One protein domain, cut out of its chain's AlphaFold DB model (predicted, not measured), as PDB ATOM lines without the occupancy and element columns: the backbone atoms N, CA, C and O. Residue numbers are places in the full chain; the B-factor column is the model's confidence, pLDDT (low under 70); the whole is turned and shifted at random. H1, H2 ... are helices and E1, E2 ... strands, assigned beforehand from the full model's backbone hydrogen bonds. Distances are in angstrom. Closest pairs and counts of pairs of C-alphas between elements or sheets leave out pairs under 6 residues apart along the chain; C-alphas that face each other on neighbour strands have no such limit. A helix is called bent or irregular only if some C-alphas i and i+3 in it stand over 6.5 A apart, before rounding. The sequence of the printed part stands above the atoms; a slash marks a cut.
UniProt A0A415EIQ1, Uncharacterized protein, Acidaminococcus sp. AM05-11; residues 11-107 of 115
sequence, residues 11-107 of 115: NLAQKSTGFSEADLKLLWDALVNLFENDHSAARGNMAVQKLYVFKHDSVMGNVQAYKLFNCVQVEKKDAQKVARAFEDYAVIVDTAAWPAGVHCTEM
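This is residues 11 to 107 of the 115 residues of an uncharacterized protein of Acidaminococcus sp. AM05-11 (UniProt A0A415EIQ1). The domain is a flat, open frame: two separate two-stranded ribbons, E1 with E4 and the hairpin E2 and E3, make one side with the short helix H3 near E1, while helix H2 lies across a gap from the ribbons and is joined to E1 by the long link of residues 33 to 51. H1 sits at a far corner before H2, and residues 15 to 20, 22 to 27 and 80 to 85 stick out. The printed part has 97 residues with three named helices and four named strands, in the order H1 H2 E1 H3 E2 E3 E4; both sheets are antiparallel, the class is mixed, and 45 residues, under half, are in named elements. The whole is loose, with a radius of gyration of the C-alphas of 16.9 A and spans of 47 by 36 by 16 A.

H1, residues 11 to 17, and H2, residues 21 to 32, are apart. E1, residues 52 to 56, is the antiparallel neighbour of E4, residues 102 to 106, at 158 degrees between directions; N 55 and O 103 are within hydrogen-bond range at 2.8 A, and N 53 and O 105 at 2.9 A. H3, residues 65 to 70, has its closest C-alpha to E1 at Leu 68, 7.4 A from that of Phe 54. E2, residues 72 to 76, and E3, residues 89 to 93, form an antiparallel hairpin at 159 degrees, with N 92 and O 73 at 2.8 A and N 75 and O 90 at 3.0 A within hydrogen-bond range. E1 is apart from E2 and from E3, and E4 is apart from both as well. In H2 and H3 every O i to N i+4 pair is within hydrogen-bond range; in H1 2 of 3 are.

H1 begins at C-alpha 11, (237.563, 130.682, 310.199), and is irregular, but only just: C-alphas 14 and 17 are 6.9 A apart. H2, the longest helix, measures 16.6 A from C-alpha 21 to C-alpha 32. E1 measures 13.2 A, H3 8.7 A, E2 13.6 A and E3 12.9 A. E4 measures 13.5 A and ends at C-alpha 106, (237.665, 148.044, 326.189).

The C-alphas of Lys 15 and Gln 80, the two farthest apart, are 50.4 A from each other. The printed part has no cut. The links from H2 to E1, 19 residues, and from E2 to E3, 12 residues, are long. The mean pLDDT of the printed part is 91.2, and residues 95 to 98 are under 70 in this model.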
ATOM      1  N   ASN A  11     237.490 131.757 311.191       94.62
ATOM      2  CA  ASN A  11     237.563 130.682 310.199       94.62
ATOM      3  C   ASN A  11     237.817 129.305 310.843       94.62
ATOM      4  O   ASN A  11     237.188 128.329 310.443       94.62
ATOM      5  N   LEU A  12     238.716 129.208 311.833       94.75
ATOM      6  CA  LEU A  12     238.956 127.942 312.545       94.75
ATOM      7  C   LEU A  12     237.786 127.564 313.458       94.75
ATOM      8  O   LEU A  12     237.421 126.389 313.509       94.75
ATOM      9  N   ALA A  13     237.179 128.559 314.113       95.19
ATOM     10  CA  ALA A  13     235.977 128.381 314.921       95.19
ATOM     11  C   ALA A  13     234.856 127.707 314.117       95.19
ATOM     12  O   ALA A  13     234.319 126.681 314.529       95.19
ATOM     13  N   GLN A  14     234.587 128.227 312.915       93.38
ATOM     14  CA  GLN A  14     233.544 127.721 312.023       93.38
ATOM     15  C   GLN A  14     233.893 126.378 311.375       93.38
ATOM     16  O   GLN A  14     233.017 125.535 311.207       93.38
ATOM     17  N   LYS A  15     235.155 126.172 310.968       93.69
ATOM     18  CA  LYS A  15     235.537 124.995 310.169       93.69
ATOM     19  C   LYS A  15     235.909 123.764 310.981       93.69
ATOM     20  O   LYS A  15     235.822 122.666 310.438       93.69
ATOM     21  N   SER A  16     236.416 123.917 312.205       93.19
ATOM     22  CA  SER A  16     237.115 122.804 312.866       93.19
ATOM     23  C   SER A  16     236.852 122.671 314.356       93.19
ATOM     24  O   SER A  16     236.753 121.544 314.829       93.19
ATOM     25  N   THR A  17     236.762 123.769 315.110       95.06
ATOM     26  CA  THR A  17     236.676 123.669 316.579       95.06
ATOM     27  C   THR A  17     235.252 123.743 317.116       95.06
ATOM     28  O   THR A  17     235.014 123.284 318.227       95.06
ATOM     29  N   GLY A  18     234.310 124.314 316.355       94.56
ATOM     30  CA  GLY A  18     232.942 124.553 316.826       94.56
ATOM     31  C   GLY A  18     232.843 125.656 317.883       94.56
ATOM     32  O   GLY A  18     231.811 125.772 318.536       94.56
ATOM     33  N   PHE A  19     233.903 126.455 318.054       97.00
ATOM     34  CA  PHE A  19     233.949 127.547 319.024       97.00
ATOM     35  C   PHE A  19     232.848 128.572 318.732       97.00
ATOM     36  O   PHE A  19     232.776 129.131 317.634       97.00
ATOM     37  N   SER A  20     231.982 128.795 319.714       96.38
ATOM     38  CA  SER A  20     230.757 129.575 319.570       96.38
ATOM     39  C   SER A  20     230.871 130.976 320.175       96.38
ATOM     40  O   SER A  20     231.786 131.289 320.933       96.38
ATOM     41  N   GLU A  21     229.889 131.832 319.888       95.06
ATOM     42  CA  GLU A  21     229.764 133.144 320.543       95.06
ATOM     43  C   GLU A  21     229.538 133.018 322.064       95.06
ATOM     44  O   GLU A  21     229.949 133.890 322.829       95.06
ATOM     45  N   ALA A  22     228.924 131.922 322.526       97.19
ATOM     46  CA  ALA A  22     228.765 131.658 323.955       97.19
ATOM     47  C   ALA A  22     230.118 131.356 324.621       97.19
ATOM     48  O   ALA A  22     230.405 131.891 325.694       97.19
ATOM     49  N   ASP A  23     230.972 130.574 323.952       97.50
ATOM     50  CA  ASP A  23     232.337 130.295 324.415       97.50
ATOM     51  C   ASP A  23     233.188 131.566 324.407       97.50
ATOM     52  O   ASP A  23     233.959 131.806 325.335       97.50
ATOM     53  N   LEU A  24     233.011 132.416 323.390       96.31
ATOM     54  CA  LEU A  24     233.672 133.714 323.300       96.31
ATOM     55  C   LEU A  24     233.312 134.616 324.480       96.31
ATOM     56  O   LEU A  24     234.198 135.197 325.105       96.31
ATOM     57  N   LYS A  25     232.021 134.700 324.821       95.88
ATOM     58  CA  LYS A  25     231.569 135.461 325.988       95.88
ATOM     59  C   LYS A  25     232.179 134.908 327.277       95.88
ATOM     60  O   LYS A  25     232.681 135.682 328.086       95.88
ATOM     61  N   LEU A  26     232.163 133.586 327.454       96.69
ATOM     62  CA  LEU A  26     232.748 132.947 328.631       96.69
ATOM     63  C   LEU A  26     234.257 133.208 328.729       96.69
ATOM     64  O   LEU A  26     234.761 133.465 329.817       96.69
ATOM     65  N   LEU A  27     234.973 133.181 327.602       96.44
ATOM     66  CA  LEU A  27     236.394 133.510 327.550       96.44
ATOM     67  C   LEU A  27     236.653 134.948 328.007       96.44
ATOM     68  O   LEU A  27     237.588 135.181 328.769       96.44
ATOM     69  N   TRP A  28     235.836 135.907 327.573       95.19
ATOM     70  CA  TRP A  28     235.950 137.291 328.029       95.19
ATOM     71  C   TRP A  28     235.711 137.437 329.524       95.19
ATOM     72  O   TRP A  28     236.539 138.038 330.206       95.19
ATOM     73  N   ASP A  29     234.643 136.830 330.036       94.69
ATOM     74  CA  ASP A  29     234.341 136.838 331.468       94.69
ATOM     75  C   ASP A  29     235.494 136.197 332.269       94.69
ATOM     76  O   ASP A  29     235.912 136.727 333.300       94.69
ATOM     77  N   ALA A  30     236.072 135.101 331.770       95.25
ATOM     78  CA  ALA A  30     237.214 134.434 332.391       95.25
ATOM     79  C   ALA A  30     238.493 135.284 332.355       95.25
ATOM     80  O   ALA A  30     239.222 135.314 333.342       95.25
ATOM     81  N   LEU A  31     238.776 135.982 331.249       95.00
ATOM     82  CA  LEU A  31     239.948 136.852 331.138       95.00
ATOM     83  C   LEU A  31     239.828 138.091 332.023       95.00
ATOM     84  O   LEU A  31     240.805 138.455 332.665       95.00
ATOM     85  N   VAL A  32     238.653 138.718 332.099       93.94
ATOM     86  CA  VAL A  32     238.422 139.857 333.003       93.94
ATOM     87  C   VAL A  32     238.644 139.444 334.460       93.94
ATOM     88  O   VAL A  32     239.304 140.160 335.205       93.94
ATOM     89  N   ASN A  33     238.173 138.254 334.844       92.31
ATOM     90  CA  ASN A  33     238.253 137.744 336.216       92.31
ATOM     91  C   ASN A  33     239.439 136.790 336.452       92.31
ATOM     92  O   ASN A  33     239.427 136.019 337.414       92.31
ATOM     93  N   LEU A  34     240.456 136.810 335.582       92.81
ATOM     94  CA  LEU A  34     241.484 135.762 335.507       92.81
ATOM     95  C   LEU A  34     242.204 135.509 336.839       92.81
ATOM     96  O   LEU A  34     242.567 134.373 337.132       92.81
ATOM     97  N   PHE A  35     242.406 136.557 337.638       92.00
ATOM     98  CA  PHE A  35     243.151 136.477 338.894       92.00
ATOM     99  C   PHE A  35     242.274 136.501 340.152       92.00
ATOM    100  O   PHE A  35     242.774 136.163 341.222       92.00
ATOM    101  N   GLU A  36     240.977 136.802 340.033       87.56
ATOM    102  CA  GLU A  36     240.052 136.913 341.178       87.56
ATOM    103  C   GLU A  36     239.872 135.584 341.925       87.56
ATOM    104  O   GLU A  36     239.617 135.545 343.123       87.56
ATOM    105  N   ASN A  37     240.029 134.465 341.219       83.81
ATOM    106  CA  ASN A  37     239.904 133.129 341.802       83.81
ATOM    107  C   ASN A  37     241.259 132.417 341.968       83.81
ATOM    108  O   ASN A  37     241.292 131.242 342.326       83.81
ATOM    109  N   ASP A  38     242.377 133.106 341.712       85.81
ATOM    110  CA  ASP A  38     243.729 132.526 341.685       85.81
ATOM    111  C   ASP A  38     244.649 133.176 342.731       85.81
ATOM    112  O   ASP A  38     245.822 133.493 342.500       85.81
ATOM    113  N   HIS A  39     244.097 133.390 343.926       84.38
ATOM    114  CA  HIS A  39     244.828 133.931 345.061       84.38
ATOM    115  C   HIS A  39     245.709 132.867 345.715       84.38
ATOM    116  O   HIS A  39     245.264 131.790 346.109       84.38
ATOM    117  N   SER A  40     246.989 133.189 345.888       87.75
ATOM    118  CA  SER A  40     247.916 132.366 346.665       87.75
ATOM    119  C   SER A  40     249.059 133.210 347.221       87.75
ATOM    120  O   SER A  40     249.380 134.276 346.689       87.75
ATOM    121  N   ALA A  41     249.724 132.698 348.260       87.88
ATOM    122  CA  ALA A  41     250.873 133.363 348.879       87.88
ATOM    123  C   ALA A  41     252.022 133.645 347.889       87.88
ATOM    124  O   ALA A  41     252.777 134.591 348.084       87.88
ATOM    125  N   ALA A  42     252.144 132.852 346.818       89.69
ATOM    126  CA  ALA A  42     253.179 133.022 345.800       89.69
ATOM    127  C   ALA A  42     252.828 134.063 344.719       89.69
ATOM    128  O   ALA A  42     253.731 134.583 344.069       89.69
ATOM    129  N   ARG A  43     251.539 134.356 344.500       81.38
ATOM    130  CA  ARG A  43     251.072 135.222 343.398       81.38
ATOM    131  C   ARG A  43     250.830 136.668 343.823       81.38
ATOM    132  O   ARG A  43     250.870 137.560 342.982       81.38
ATOM    133  N   GLY A  44     250.638 136.920 345.117       84.75
ATOM    134  CA  GLY A  44     250.358 138.265 345.619       84.75
ATOM    135  C   GLY A  44     249.049 138.830 345.051       84.75
ATOM    136  O   GLY A  44     248.095 138.087 344.830       84.75
ATOM    137  N   ASN A  45     249.006 140.148 344.833       86.31
ATOM    138  CA  ASN A  45     247.840 140.849 344.291       86.31
ATOM    139  C   ASN A  45     248.008 141.088 342.779       86.31
ATOM    140  O   ASN A  45     248.607 142.081 342.360       86.31
ATOM    141  N   MET A  46     247.536 140.137 341.971       91.75
ATOM    142  CA  MET A  46     247.479 140.251 340.512       91.75
ATOM    143  C   MET A  46     246.066 140.641 340.088       91.75
ATOM    144  O   MET A  46     245.102 140.088 340.598       91.75
ATOM    145  N   ALA A  47     245.955 141.549 339.124       92.38
ATOM    146  CA  ALA A  47     244.677 141.968 338.565       92.38
ATOM    147  C   ALA A  47     244.834 142.273 337.074       92.38
ATOM    148  O   ALA A  47     245.884 142.767 336.637       92.38
ATOM    149  N   VAL A  48     243.790 141.997 336.291       93.94
ATOM    150  CA  VAL A  48     243.725 142.418 334.889       93.94
ATOM    151  C   VAL A  48     243.363 143.894 334.852       93.94
ATOM    152  O   VAL A  48     242.278 144.295 335.248       93.94
ATOM    153  N   GLN A  49     244.305 144.717 334.397       94.50
ATOM    154  CA  GLN A  49     244.166 146.174 334.449       94.50
ATOM    155  C   GLN A  49     243.387 146.744 333.260       94.50
ATOM    156  O   GLN A  49     242.655 147.718 333.406       94.50
ATOM    157  N   LYS A  50     243.589 146.163 332.072       94.94
ATOM    158  CA  LYS A  50     242.979 146.564 330.800       94.94
ATOM    159  C   LYS A  50     242.835 145.337 329.902       94.94
ATOM    160  O   LYS A  50     243.740 144.503 329.863       94.94
ATOM    161  N   LEU A  51     241.743 145.274 329.145       95.44
ATOM    162  CA  LEU A  51     241.529 144.290 328.083       95.44
ATOM    163  C   LEU A  51     240.925 145.002 326.871       95.44
ATOM    164  O   LEU A  51     239.796 145.480 326.942       95.44
ATOM    165  N   TYR A  52     241.682 145.065 325.776       94.31
ATOM    166  CA  TYR A  52     241.229 145.630 324.505       94.31
ATOM    167  C   TYR A  52     240.953 144.504 323.516       94.31
ATOM    168  O   TYR A  52     241.829 143.684 323.242       94.31
ATOM    169  N   VAL A  53     239.741 144.477 322.969       94.25
ATOM    170  CA  VAL A  53     239.316 143.482 321.981       94.25
ATOM    171  C   VAL A  53     239.138 144.159 320.641       94.25
ATOM    172  O   VAL A  53     238.292 145.036 320.501       94.25
ATOM    173  N   PHE A  54     239.902 143.714 319.644       93.38
ATOM    174  CA  PHE A  54     239.750 144.138 318.259       93.38
ATOM    175  C   PHE A  54     238.927 143.107 317.485       93.38
ATOM    176  O   PHE A  54     239.353 141.966 317.301       93.38
ATOM    177  N   LYS A  55     237.750 143.514 317.014       93.56
ATOM    178  CA  LYS A  55     236.859 142.706 316.184       93.56
ATOM    179  C   LYS A  55     236.937 143.172 314.738       93.56
ATOM    180  O   LYS A  55     236.742 144.347 314.449       93.56
ATOM    181  N   HIS A  56     237.197 142.231 313.841       94.25
ATOM    182  CA  HIS A  56     237.154 142.448 312.400       94.25
ATOM    183  C   HIS A  56     235.753 142.152 311.850       94.25
ATOM    184  O   HIS A  56     235.084 141.241 312.340       94.25
ATOM    185  N   ASP A  57     235.348 142.867 310.800       93.94
ATOM    186  CA  ASP A  57     234.092 142.596 310.082       93.94
ATOM    187  C   ASP A  57     234.188 141.348 309.193       93.94
ATOM    188  O   ASP A  57     233.201 140.655 308.946       93.94
ATOM    189  N   SER A  58     235.392 141.049 308.700       94.00
ATOM    190  CA  SER A  58     235.675 139.885 307.864       94.00
ATOM    191  C   SER A  58     236.148 138.692 308.693       94.00
ATOM    192  O   SER A  58     237.036 138.814 309.537       94.00
ATOM    193  N   VAL A  59     235.656 137.496 308.347       92.50
ATOM    194  CA  VAL A  59     236.075 136.204 308.929       92.50
ATOM    195  C   VAL A  59     237.579 135.940 308.757       92.50
ATOM    196  O   VAL A  59     238.188 135.260 309.583       92.50
ATOM    197  N   MET A  60     238.188 136.485 307.699       92.00
ATOM    198  CA  MET A  60     239.627 136.364 307.427       92.00
ATOM    199  C   MET A  60     240.451 137.535 307.983       92.00
ATOM    200  O   MET A  60     241.673 137.543 307.844       92.00
ATOM    201  N   GLY A  61     239.800 138.509 308.619       91.44
ATOM    202  CA  GLY A  61     240.413 139.746 309.082       91.44
ATOM    203  C   GLY A  61     240.452 140.842 308.012       91.44
ATOM    204  O   GLY A  61     240.494 140.585 306.810       91.44
ATOM    205  N   ASN A  62     240.436 142.090 308.475       91.44
ATOM    206  CA  ASN A  62     240.525 143.298 307.642       91.44
ATOM    207  C   ASN A  62     241.937 143.907 307.654       91.44
ATOM    208  O   ASN A  62     242.311 144.646 306.747       91.44
ATOM    209  N   VAL A  63     242.723 143.623 308.698       90.94
ATOM    210  CA  VAL A  63     244.004 144.283 308.986       90.94
ATOM    211  C   VAL A  63     244.959 143.283 309.619       90.94
ATOM    212  O   VAL A  63     244.537 142.387 310.344       90.94
ATOM    213  N   GLN A  64     246.259 143.468 309.391       90.44
ATOM    214  CA  GLN A  64     247.288 142.714 310.096       90.44
ATOM    215  C   GLN A  64     247.276 143.044 311.594       90.44
ATOM    216  O   GLN A  64     247.357 144.209 311.981       90.44
ATOM    217  N   ALA A  65     247.256 142.014 312.431       90.75
ATOM    218  CA  ALA A  65     247.113 142.164 313.875       90.75
ATOM    219  C   ALA A  65     248.212 143.015 314.538       90.75
ATOM    220  O   ALA A  65     247.911 143.793 315.436       90.75
ATOM    221  N   TYR A  66     249.462 142.963 314.053       90.19
ATOM    222  CA  TYR A  66     250.546 143.791 314.605       90.19
ATOM    223  C   TYR A  66     250.234 145.295 314.535       90.19
ATOM    224  O   TYR A  66     250.650 146.047 315.409       90.19
ATOM    225  N   LYS A  67     249.476 145.744 313.522       89.88
ATOM    226  CA  LYS A  67     249.066 147.149 313.410       89.88
ATOM    227  C   LYS A  67     248.099 147.522 314.525       89.88
ATOM    228  O   LYS A  67     248.247 148.582 315.109       89.88
ATOM    229  N   LEU A  68     247.168 146.625 314.844       90.94
ATOM    230  CA  LEU A  68     246.197 146.812 315.921       90.94
ATOM    231  C   LEU A  68     246.884 146.821 317.288       90.94
ATOM    232  O   LEU A  68     246.618 147.687 318.114       90.94
ATOM    233  N   PHE A  69     247.838 145.916 317.506       90.69
ATOM    234  CA  PHE A  69     248.619 145.894 318.741       90.69
ATOM    235  C   PHE A  69     249.506 147.127 318.904       90.69
ATOM    236  O   PHE A  69     249.658 147.601 320.031       90.69
ATOM    237  N   ASN A  70     250.027 147.682 317.808       90.25
ATOM    238  CA  ASN A  70     250.775 148.939 317.822       90.25
ATOM    239  C   ASN A  70     249.891 150.166 318.103       90.25
ATOM    240  O   ASN A  70     250.426 151.202 318.487       90.25
ATOM    241  N   CYS A  71     248.564 150.075 317.963       90.00
ATOM    242  CA  CYS A  71     247.661 151.149 318.387       90.00
ATOM    243  C   CYS A  71     247.564 151.264 319.915       90.00
ATOM    244  O   CYS A  71     247.103 152.287 320.409       90.00
ATOM    245  N   VAL A  72     247.988 150.239 320.665       91.94
ATOM    246  CA  VAL A  72     248.014 150.257 322.132       91.94
ATOM    247  C   VAL A  72     249.451 150.444 322.591       91.94
ATOM    248  O   VAL A  72     250.263 149.518 322.529       91.94
ATOM    249  N   GLN A  73     249.754 151.642 323.073       93.12
ATOM    250  CA  GLN A  73     251.052 151.991 323.635       93.12
ATOM    251  C   GLN A  73     250.948 152.110 325.148       93.12
ATOM    252  O   GLN A  73     249.956 152.601 325.688       93.12
ATOM    253  N   VAL A  74     251.976 151.629 325.843       94.25
ATOM    254  CA  VAL A  74     252.057 151.750 327.296       94.25
ATOM    255  C   VAL A  74     253.398 152.333 327.671       94.25
ATOM    256  O   VAL A  74     254.446 151.737 327.421       94.25
ATOM    257  N   GLU A  75     253.348 153.491 328.309       95.06
ATOM    258  CA  GLU A  75     254.525 154.275 328.644       95.06
ATOM    259  C   GLU A  75     254.543 154.574 330.140       95.06
ATOM    260  O   GLU A  75     253.499 154.750 330.773       95.06
ATOM    261  N   LYS A  76     255.739 154.629 330.734       95.56
ATOM    262  CA  LYS A  76     255.882 155.146 332.098       95.56
ATOM    263  C   LYS A  76     255.609 156.646 332.077       95.56
ATOM    264  O   LYS A  76     256.216 157.355 331.281       95.56
ATOM    265  N   LYS A  77     254.773 157.134 332.994       95.50
ATOM    266  CA  LYS A  77     254.513 158.575 333.161       95.50
ATOM    267  C   LYS A  77     255.773 159.340 333.561       95.50
ATOM    268  O   LYS A  77     255.971 160.470 333.135       95.50
ATOM    269  N   ASP A  78     256.626 158.713 334.370       95.12
ATOM    270  CA  ASP A  78     257.934 159.236 334.759       95.12
ATOM    271  C   ASP A  78     259.014 158.218 334.371       95.12
ATOM    272  O   ASP A  78     259.112 157.125 334.937       95.12
ATOM    273  N   ALA A  79     259.828 158.564 333.372       92.38
ATOM    274  CA  ALA A  79     260.864 157.676 332.855       92.38
ATOM    275  C   ALA A  79     261.972 157.388 333.884       92.38
ATOM    276  O   ALA A  79     262.563 156.303 333.840       92.38
ATOM    277  N   GLN A  80     262.224 158.325 334.806       94.31
ATOM    278  CA  GLN A  80     263.328 158.280 335.768       94.31
ATOM    279  C   GLN A  80     262.976 157.497 337.036       94.31
ATOM    280  O   GLN A  80     263.869 157.042 337.752       94.31
ATOM    281  N   LYS A  81     261.684 157.304 337.320       94.56
ATOM    282  CA  LYS A  81     261.227 156.536 338.482       94.56
ATOM    283  C   LYS A  81     261.001 155.068 338.149       94.56
ATOM    284  O   LYS A  81     260.635 154.676 337.036       94.56
ATOM    285  N   VAL A  82     261.213 154.234 339.163       95.38
ATOM    286  CA  VAL A  82     260.833 152.825 339.102       95.38
ATOM    287  C   VAL A  82     259.342 152.732 339.396       95.38
ATOM    288  O   VAL A  82     258.912 153.125 340.477       95.38
ATOM    289  N   ALA A  83     258.578 152.197 338.448       95.25
ATOM    290  CA  ALA A  83     257.148 151.991 338.623       95.25
ATOM    291  C   ALA A  83     256.873 150.955 339.725       95.25
ATOM    292  O   ALA A  83     257.537 149.913 339.808       95.25
ATOM    293  N   ARG A  84     255.893 151.254 340.575       94.38
ATOM    294  CA  ARG A  84     255.448 150.415 341.697       94.38
ATOM    295  C   ARG A  84     253.950 150.146 341.668       94.38
ATOM    296  O   ARG A  84     253.526 149.183 342.298       94.38
ATOM    297  N   ALA A  85     253.187 150.932 340.915       93.31
ATOM    298  CA  ALA A  85     251.754 150.754 340.744       93.31
ATOM    299  C   ALA A  85     251.354 150.861 339.262       93.31
ATOM    300  O   ALA A  85     252.161 151.247 338.410       93.31
ATOM    301  N   PHE A  86     250.119 150.480 338.929       93.31
ATOM    302  CA  PHE A  86     249.634 150.588 337.551       93.31
ATOM    303  C   PHE A  86     249.469 152.057 337.133       93.31
ATOM    304  O   PHE A  86     249.713 152.411 335.984       93.31
ATOM    305  N   GLU A  87     249.158 152.930 338.088       94.06
ATOM    306  CA  GLU A  87     248.968 154.368 337.917       94.06
ATOM    307  C   GLU A  87     250.243 155.091 337.472       94.06
ATOM    308  O   GLU A  87     250.153 156.200 336.944       94.06
ATOM    309  N   ASP A  88     251.416 154.474 337.627       95.88
ATOM    310  CA  ASP A  88     252.684 154.993 337.109       95.88
ATOM    311  C   ASP A  88     252.788 154.871 335.579       95.88
ATOM    312  O   ASP A  88     253.714 155.417 334.972       95.88
ATOM    313  N   TYR A  89     251.847 154.171 334.941       95.38
ATOM    314  CA  TYR A  89     251.780 153.983 333.499       95.38
ATOM    315  C   TYR A  89     250.633 154.776 332.872       95.38
ATOM    316  O   TYR A  89     249.556 154.950 333.446       95.38
ATOM    317  N   ALA A  90     250.871 155.262 331.660       94.75
ATOM    318  CA  ALA A  90     249.850 155.769 330.762       94.75
ATOM    319  C   ALA A  90     249.597 154.717 329.680       94.75
ATOM    320  O   ALA A  90     250.526 154.295 328.991       94.75
ATOM    321  N   VAL A  91     248.341 154.292 329.545       94.00
ATOM    322  CA  VAL A  91     247.897 153.446 328.436       94.00
ATOM    323  C   VAL A  91     247.253 154.353 327.405       94.00
ATOM    324  O   VAL A  91     246.234 154.983 327.680       94.00
ATOM    325  N   ILE A  92     247.876 154.443 326.238       92.31
ATOM    326  CA  ILE A  92     247.434 155.281 325.131       92.31
ATOM    327  C   ILE A  92     246.896 154.352 324.050       92.31
ATOM    328  O   ILE A  92     247.605 153.467 323.571       92.31
ATOM    329  N   VAL A  93     245.636 154.561 323.675       89.56
ATOM    330  CA  VAL A  93     245.000 153.860 322.560       89.56
ATOM    331  C   VAL A  93     244.766 154.872 321.455       89.56
ATOM    332  O   VAL A  93     243.963 155.792 321.611       89.56
ATOM    333  N   ASP A  94     245.485 154.719 320.350       84.62
ATOM    334  CA  ASP A  94     245.298 155.562 319.177       84.62
ATOM    335  C   ASP A  94     244.030 155.136 318.427       84.62
ATOM    336  O   ASP A  94     244.032 154.207 317.617       84.62
ATOM    337  N   THR A  95     242.924 155.815 318.734       68.31
ATOM    338  CA  THR A  95     241.626 155.618 318.078       68.31
ATOM    339  C   THR A  95     241.497 156.399 316.767       68.31
ATOM    340  O   THR A  95     240.593 156.119 315.980       68.31
ATOM    341  N   ALA A  96     242.399 157.352 316.493       64.69
ATOM    342  CA  ALA A  96     242.386 158.153 315.268       64.69
ATOM    343  C   ALA A  96     242.936 157.372 314.063       64.69
ATOM    344  O   ALA A  96     242.556 157.640 312.924       64.69
ATOM    345  N   ALA A  97     243.784 156.372 314.312       61.56
ATOM    346  CA  ALA A  97     244.354 155.491 313.299       61.56
ATOM    347  C   ALA A  97     243.540 154.205 313.043       61.56
ATOM    348  O   ALA A  97     244.094 153.239 312.508       61.56
ATOM    349  N   TRP A  98     242.251 154.145 313.416       69.88
ATOM    350  CA  TRP A  98     241.476 152.913 313.242       69.88
ATOM    351  C   TRP A  98     241.327 152.547 311.762       69.88
ATOM    352  O   TRP A  98     240.723 153.296 310.989       69.88
ATOM    353  N   PRO A  99     241.837 151.383 311.336       72.50
ATOM    354  CA  PRO A  99     241.655 150.951 309.966       72.50
ATOM    355  C   PRO A  99     240.190 150.563 309.739       72.50
ATOM    356  O   PRO A  99     239.546 149.985 310.615       72.50
ATOM    357  N   ALA A 100     239.676 150.838 308.540       83.69
ATOM    358  CA  ALA A 100     238.304 150.496 308.182       83.69
ATOM    359  C   ALA A 100     238.002 148.998 308.401       83.69
ATOM    360  O   ALA A 100     238.794 148.124 308.036       83.69
ATOM    361  N   GLY A 101     236.829 148.713 308.972       88.75
ATOM    362  CA  GLY A 101     236.348 147.353 309.228       88.75
ATOM    363  C   GLY A 101     236.951 146.673 310.461       88.75
ATOM    364  O   GLY A 101     237.012 145.441 310.518       88.75
ATOM    365  N   VAL A 102     237.451 147.463 311.419       91.12
ATOM    366  CA  VAL A 102     237.832 146.997 312.755       91.12
ATOM    367  C   VAL A 102     237.139 147.843 313.813       91.12
ATOM    368  O   VAL A 102     237.200 149.069 313.785       91.12
ATOM    369  N   HIS A 103     236.534 147.171 314.782       90.19
ATOM    370  CA  HIS A 103     235.950 147.770 315.974       90.19
ATOM    371  C   HIS A 103     236.799 147.385 317.179       90.19
ATOM    372  O   HIS A 103     237.179 146.219 317.294       90.19
ATOM    373  N   CYS A 104     237.090 148.319 318.086       90.25
ATOM    374  CA  CYS A 104     237.697 147.950 319.360       90.25
ATOM    375  C   CYS A 104     236.882 148.379 320.568       90.25
ATOM    376  O   CYS A 104     236.349 149.485 320.631       90.25
ATOM    377  N   THR A 105     236.823 147.452 321.517       91.31
ATOM    378  CA  THR A 105     236.085 147.563 322.766       91.31
ATOM    379  C   THR A 105     237.054 147.351 323.918       91.31
ATOM    380  O   THR A 105     237.820 146.385 323.924       91.31
ATOM    381  N   GLU A 106     237.011 148.242 324.901       93.00
ATOM    382  CA  GLU A 106     237.665 148.044 326.189       93.00
ATOM    383  C   GLU A 106     236.701 147.297 327.116       93.00
ATOM    384  O   GLU A 106     235.568 147.727 327.303       93.00
ATOM    385  N   MET A 107     237.125 146.155 327.656       91.44
ATOM    386  CA  MET A 107     236.259 145.283 328.463       91.44
ATOM    387  C   MET A 107     236.426 145.467 329.973       91.44
ATOM    388  O   MET A 107     235.593 144.993 330.737       91.44
TER     389      MET A 107